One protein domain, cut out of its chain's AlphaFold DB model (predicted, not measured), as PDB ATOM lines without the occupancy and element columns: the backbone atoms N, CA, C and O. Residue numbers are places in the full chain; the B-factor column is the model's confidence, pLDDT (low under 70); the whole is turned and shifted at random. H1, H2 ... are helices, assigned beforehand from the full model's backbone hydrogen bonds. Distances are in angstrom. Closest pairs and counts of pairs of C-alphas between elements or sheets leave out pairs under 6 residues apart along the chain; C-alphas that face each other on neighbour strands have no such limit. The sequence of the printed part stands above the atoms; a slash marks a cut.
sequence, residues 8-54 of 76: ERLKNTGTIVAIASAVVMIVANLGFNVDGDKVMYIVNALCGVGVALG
ATOM      1  N   GLU A   8      27.321  31.504   8.080       61.34
ATOM      2  CA  GLU A   8      26.756  32.780   7.620       61.34
ATOM      3  C   GLU A   8      26.960  33.012   6.120       61.34
ATOM      4  O   GLU A   8      26.050  33.497   5.450       61.34
ATOM      5  N   ARG A   9      28.101  32.599   5.555       58.81
ATOM      6  CA  ARG A   9      28.316  32.642   4.097       58.81
ATOM      7  C   ARG A   9      27.451  31.625   3.353       58.81
ATOM      8  O   ARG A   9      26.982  31.928   2.259       58.81
ATOM      9  N   LEU A  10      27.186  30.464   3.955       60.81
ATOM     10  CA  LEU A  10      26.231  29.485   3.430       60.81
ATOM     11  C   LEU A  10      24.773  29.951   3.530       60.81
ATOM     12  O   LEU A  10      23.955  29.451   2.769       60.81
ATOM     13  N   LYS A  11      24.426  30.916   4.398       64.38
ATOM     14  CA  LYS A  11      23.074  31.507   4.392       64.38
ATOM     15  C   LYS A  11      22.785  32.268   3.098       64.38
ATOM     16  O   LYS A  11      21.619  32.516   2.821       64.38
ATOM     17  N   ASN A  12      23.800  32.638   2.313       72.50
ATOM     18  CA  ASN A  12      23.591  33.266   1.016       72.50
ATOM     19  C   ASN A  12      23.242  32.212  -0.044       72.50
ATOM     20  O   ASN A  12      24.079  31.403  -0.454       72.50
ATOM     21  N   THR A  13      22.013  32.290  -0.539       69.81
ATOM     22  CA  THR A  13      21.447  31.446  -1.598       69.81
ATOM     23  C   THR A  13      22.341  31.354  -2.834       69.81
ATOM     24  O   THR A  13      22.549  30.271  -3.375       69.81
ATOM     25  N   GLY A  14      22.950  32.470  -3.249       73.81
ATOM     26  CA  GLY A  14      23.851  32.506  -4.404       73.81
ATOM     27  C   GLY A  14      25.135  31.705  -4.185       73.81
ATOM     28  O   GLY A  14      25.673  31.126  -5.126       73.81
ATOM     29  N   THR A  15      25.599  31.599  -2.937       78.75
ATOM     30  CA  THR A  15      26.765  30.770  -2.594       78.75
ATOM     31  C   THR A  15      26.409  29.282  -2.634       78.75
ATOM     32  O   THR A  15      27.189  28.493  -3.162       78.75
ATOM     33  N   ILE A  16      25.221  28.894  -2.153       78.44
ATOM     34  CA  ILE A  16      24.729  27.504  -2.234       78.44
ATOM     35  C   ILE A  16      24.599  27.066  -3.694       78.44
ATOM     36  O   ILE A  16      25.086  25.997  -4.064       78.44
ATOM     37  N   VAL A  17      23.985  27.909  -4.526       83.31
ATOM     38  CA  VAL A  17      23.810  27.642  -5.955       83.31
ATOM     39  C   VAL A  17      25.165  27.511  -6.654       83.31
ATOM     40  O   VAL A  17      25.386  26.531  -7.358       83.31
ATOM     41  N   ALA A  18      26.111  28.423  -6.401       82.12
ATOM     42  CA  ALA A  18      27.449  28.357  -6.995       82.12
ATOM     43  C   ALA A  18      28.208  27.073  -6.615       82.12
ATOM     44  O   ALA A  18      28.832  26.444  -7.471       82.12
ATOM     45  N   ILE A  19      28.127  26.653  -5.346       83.75
ATOM     46  CA  ILE A  19      28.726  25.392  -4.886       83.75
ATOM     47  C   ILE A  19      28.052  24.205  -5.580       83.75
ATOM     48  O   ILE A  19      28.744  23.322  -6.083       83.75
ATOM     49  N   ALA A  20      26.722  24.187  -5.650       82.75
ATOM     50  CA  ALA A  20      25.989  23.106  -6.295       82.75
ATOM     51  C   ALA A  20      26.325  22.988  -7.789       82.75
ATOM     52  O   ALA A  20      26.577  21.884  -8.270       82.75
ATOM     53  N   SER A  21      26.412  24.109  -8.510       84.12
ATOM     54  CA  SER A  21      26.836  24.122  -9.913       84.12
ATOM     55  C   SER A  21      28.257  23.582 -10.085       84.12
ATOM     56  O   SER A  21      28.498  22.769 -10.976       84.12
ATOM     57  N   ALA A  22      29.193  23.958  -9.206       87.62
ATOM     58  CA  ALA A  22      30.555  23.426  -9.234       87.62
ATOM     59  C   ALA A  22      30.588  21.908  -8.977       87.62
ATOM     60  O   ALA A  22      31.313  21.186  -9.659       87.62
ATOM     61  N   VAL A  23      29.769  21.408  -8.045       86.88
ATOM     62  CA  VAL A  23      29.647  19.969  -7.760       86.88
ATOM     63  C   VAL A  23      29.100  19.213  -8.969       86.88
ATOM     64  O   VAL A  23      29.688  18.206  -9.361       86.88
ATOM     65  N   VAL A  24      28.033  19.706  -9.605       87.31
ATOM     66  CA  VAL A  24      27.494  19.108 -10.841       87.31
ATOM     67  C   VAL A  24      28.567  19.059 -11.922       87.31
ATOM     68  O   VAL A  24      28.736  18.027 -12.566       87.31
ATOM     69  N   MET A  25      29.334  20.138 -12.080       86.69
ATOM     70  CA  MET A  25      30.401  20.210 -13.073       86.69
ATOM     71  C   MET A  25      31.497  19.170 -12.808       86.69
ATOM     72  O   MET A  25      31.935  18.500 -13.740       86.69
ATOM     73  N   ILE A  26      31.912  18.978 -11.554       88.94
ATOM     74  CA  ILE A  26      32.897  17.949 -11.180       88.94
ATOM     75  C   ILE A  26      32.358  16.548 -11.483       88.94
ATOM     76  O   ILE A  26      33.051  15.738 -12.094       88.94
ATOM     77  N   VAL A  27      31.115  16.263 -11.091       85.81
ATOM     78  CA  VAL A  27      30.505  14.940 -11.275       85.81
ATOM     79  C   VAL A  27      30.276  14.631 -12.760       85.81
ATOM     80  O   VAL A  27      30.546  13.512 -13.196       85.81
ATOM     81  N   ALA A  28      29.884  15.624 -13.557       86.06
ATOM     82  CA  ALA A  28      29.792  15.495 -15.009       86.06
ATOM     83  C   ALA A  28      31.166  15.214 -15.649       86.06
ATOM     84  O   ALA A  28      31.277  14.350 -16.517       86.06
ATOM     85  N   ASN A  29      32.233  15.875 -15.180       88.38
ATOM     86  CA  ASN A  29      33.604  15.627 -15.654       88.38
ATOM     87  C   ASN A  29      34.133  14.233 -15.277       88.38
ATOM     88  O   ASN A  29      34.982  13.690 -15.978       88.38
ATOM     89  N   LEU A  30      33.614  13.627 -14.208       89.56
ATOM     90  CA  LEU A  30      33.918  12.244 -13.826       89.56
ATOM     91  C   LEU A  30      33.209  11.201 -14.714       89.56
ATOM     92  O   LEU A  30      33.394  10.004 -14.505       89.56
ATOM     93  N   GLY A  31      32.413  11.632 -15.700       86.00
ATOM     94  CA  GLY A  31      31.722  10.754 -16.650       86.00
ATOM     95  C   GLY A  31      30.354  10.261 -16.176       86.00
ATOM     96  O   GLY A  31      29.752   9.406 -16.824       86.00
ATOM     97  N   PHE A  32      29.836  10.791 -15.064       85.12
ATOM     98  CA  PHE A  32      28.471  10.505 -14.634       85.12
ATOM     99  C   PHE A  32      27.477  11.314 -15.467       85.12
ATOM    100  O   PHE A  32      27.621  12.523 -15.639       85.12
ATOM    101  N   ASN A  33      26.426  10.646 -15.941       81.19
ATOM    102  CA  ASN A  33      25.332  11.303 -16.643       81.19
ATOM    103  C   ASN A  33      24.421  12.016 -15.629       81.19
ATOM    104  O   ASN A  33      23.467  11.429 -15.112       81.19
ATOM    105  N   VAL A  34      24.775  13.256 -15.289       80.06
ATOM    106  CA  VAL A  34      24.013  14.109 -14.371       80.06
ATOM    107  C   VAL A  34      23.189  15.110 -15.163       80.06
ATOM    108  O   VAL A  34      23.710  15.891 -15.953       80.06
ATOM    109  N   ASP A  35      21.893  15.108 -14.887       84.69
ATOM    110  CA  ASP A  35      20.921  16.017 -15.478       84.69
ATOM    111  C   ASP A  35      20.986  17.366 -14.734       84.69
ATOM    112  O   ASP A  35      20.365  17.553 -13.680       84.69
ATOM    113  N   GLY A  36      21.839  18.272 -15.224       80.06
ATOM    114  CA  GLY A  36      22.173  19.531 -14.551       80.06
ATOM    115  C   GLY A  36      20.951  20.398 -14.239       80.06
ATOM    116  O   GLY A  36      20.873  20.967 -13.151       80.06
ATOM    117  N   ASP A  37      19.959  20.413 -15.129       83.94
ATOM    118  CA  ASP A  37      18.694  21.125 -14.935       83.94
ATOM    119  C   ASP A  37      17.894  20.588 -13.747       83.94
ATOM    120  O   ASP A  37      17.389  21.364 -12.934       83.94
ATOM    121  N   LYS A  38      17.822  19.260 -13.580       83.62
ATOM    122  CA  LYS A  38      17.127  18.651 -12.434       83.62
ATOM    123  C   LYS A  38      17.830  18.973 -11.125       83.62
ATOM    124  O   LYS A  38      17.165  19.273 -10.133       83.62
ATOM    125  N   VAL A  39      19.163  18.938 -11.113       84.62
ATOM    126  CA  VAL A  39      19.932  19.285  -9.910       84.62
ATOM    127  C   VAL A  39      19.736  20.756  -9.562       84.62
ATOM    128  O   VAL A  39      19.431  21.076  -8.415       84.62
ATOM    129  N   MET A  40      19.828  21.645 -10.549       82.50
ATOM    130  CA  MET A  40      19.618  23.077 -10.353       82.50
ATOM    131  C   MET A  40      18.191  23.381  -9.876       82.50
ATOM    132  O   MET A  40      18.005  24.206  -8.982       82.50
ATOM    133  N   TYR A  41      17.186  22.681 -10.410       86.00
ATOM    134  CA  TYR A  41      15.791  22.805  -9.983       86.00
ATOM    135  C   TYR A  41      15.608  22.421  -8.510       86.00
ATOM    136  O   TYR A  41      15.002  23.170  -7.742       86.00
ATOM    137  N   ILE A  42      16.186  21.294  -8.086       85.12
ATOM    138  CA  ILE A  42      16.135  20.836  -6.689       85.12
ATOM    139  C   ILE A  42      16.863  21.821  -5.765       85.12
ATOM    140  O   ILE A  42      16.344  22.175  -4.706       85.12
ATOM    141  N   VAL A  43      18.043  22.299  -6.164       84.94
ATOM    142  CA  VAL A  43      18.842  23.253  -5.377       84.94
ATOM    143  C   VAL A  43      18.108  24.584  -5.220       84.94
ATOM    144  O   VAL A  43      18.055  25.119  -4.113       84.94
ATOM    145  N   ASN A  44      17.486  25.085  -6.288       83.75
ATOM    146  CA  ASN A  44      16.670  26.297  -6.244       83.75
ATOM    147  C   ASN A  44      15.414  26.116  -5.383       83.75
ATOM    148  O   ASN A  44      15.070  27.023  -4.628       83.75
ATOM    149  N   ALA A  45      14.761  24.951  -5.429       84.00
ATOM    150  CA  ALA A  45      13.620  24.653  -4.567       84.00
ATOM    151  C   ALA A  45      14.019  24.621  -3.080       84.00
ATOM    152  O   ALA A  45      13.360  25.248  -2.251       84.00
ATOM    153  N   LEU A  46      15.132  23.960  -2.739       82.25
ATOM    154  CA  LEU A  46      15.676  23.935  -1.374       82.25
ATOM    155  C   LEU A  46      16.070  25.334  -0.890       82.25
ATOM    156  O   LEU A  46      15.782  25.704   0.248       82.25
ATOM    157  N   CYS A  47      16.680  26.124  -1.769       80.94
ATOM    158  CA  CYS A  47      16.988  27.524  -1.520       80.94
ATOM    159  C   CYS A  47      15.722  28.352  -1.260       80.94
ATOM    160  O   CYS A  47      15.671  29.090  -0.281       80.94
ATOM    161  N   GLY A  48      14.678  28.189  -2.075       78.44
ATOM    162  CA  GLY A  48      13.391  28.863  -1.889       78.44
ATOM    163  C   GLY A  48      12.724  28.513  -0.558       78.44
ATOM    164  O   GLY A  48      12.255  29.405   0.146       78.44
ATOM    165  N   VAL A  49      12.747  27.236  -0.162       79.69
ATOM    166  CA  VAL A  49      12.235  26.787   1.145       79.69
ATOM    167  C   VAL A  49      13.068  27.363   2.292       79.69
ATOM    168  O   VAL A  49      12.508  27.859   3.266       79.69
ATOM    169  N   GLY A  50      14.399  27.346   2.186       75.69
ATOM    170  CA  GLY A  50      15.277  27.900   3.218       75.69
ATOM    171  C   GLY A  50      15.135  29.417   3.380       75.69
ATOM    172  O   GLY A  50      15.222  29.916   4.504       75.69
ATOM    173  N   VAL A  51      14.852  30.136   2.290       77.94
ATOM    174  CA  VAL A  51      14.492  31.560   2.324       77.94
ATOM    175  C   VAL A  51      13.136  31.735   3.003       77.94
ATOM    176  O   VAL A  51      13.049  32.485   3.967       77.94
ATOM    177  N   ALA A  52      12.105  30.987   2.594       72.31
ATOM    178  CA  ALA A  52      10.764  31.061   3.185       72.31
ATOM    179  C   ALA A  52      10.738  30.758   4.698       72.31
ATOM    180  O   ALA A  52       9.937  31.333   5.431       72.31
ATOM    181  N   LEU A  53      11.633  29.889   5.176       71.56
ATOM    182  CA  LEU A  53      11.813  29.576   6.599       71.56
ATOM    183  C   LEU A  53      12.649  30.623   7.366       71.56
ATOM    184  O   LEU A  53      12.834  30.481   8.574       71.56
ATOM    185  N   GLY A  54      13.186  31.650   6.696       68.62
ATOM    186  CA  GLY A  54      14.043  32.685   7.295       68.62
ATOM    187  C   GLY A  54      15.454  32.205   7.663       68.62
ATOM    188  O   GLY A  54      16.183  32.878   8.397       68.62
TER     189      GLY A  54
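Overview. This is residues 8 to 54 of the 76 residues of the protein "Holin, phage phi LC3" of Clostridium perfringens (UniProt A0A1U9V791). What shape do these atoms make? They make a helical hairpin: two helices of equal residue count, H1 and H2, lie side by side and run opposite ways, joined at one end by a loop, residues 30 to 35. How much is printed, and of what class? The printed part has 47 residues with two named helices, H1 then H2 along the chain, and no named strand; the class is all helix. How large is it? The outline is flat, spanning 37 by 19 by 9 A, and the whole is only just loose, close to compact, with a radius of gyration of the C-alphas of 11.7 A.

Arrangement. How does H1, residues 13 to 29, stand to H2, residues 36 to 52? They touch, with 12 pairs of C-alphas within 8 A, and their centres are 12.0 A apart. The closest C-alphas of the two are those of Thr 13 and Cys 47, 5.9 A apart. Which way do they run? They run opposite ways at a shallow tilt of 21 degrees and form a helical hairpin. What do the backbone N and O atoms show? In H1 and H2 every O i to N i+4 pair is within hydrogen-bond range.

Along the chain. Where is H1? It runs from C-alpha 13 at (21.447, 31.446, -1.598) to C-alpha 29 at (33.604, 15.627, -15.654), a length of 24.4 A. Where is H2? It begins at C-alpha 36 and ends at C-alpha 52 at (10.764, 31.061, 3.185), a length of 24.0 A.

Size, cuts and confidence. What are the farthest points? The two C-alphas farthest apart are those of Gly 31 and Gly 54, 37.0 A. Is there a cut or a long link? The printed part has no cut, and the link from H1 to H2, 6 residues, is short. Where is confidence low? Residues 8 to 11, residue 13 and residue 54 have pLDDT under 70, while the mean of the printed part is 80.1.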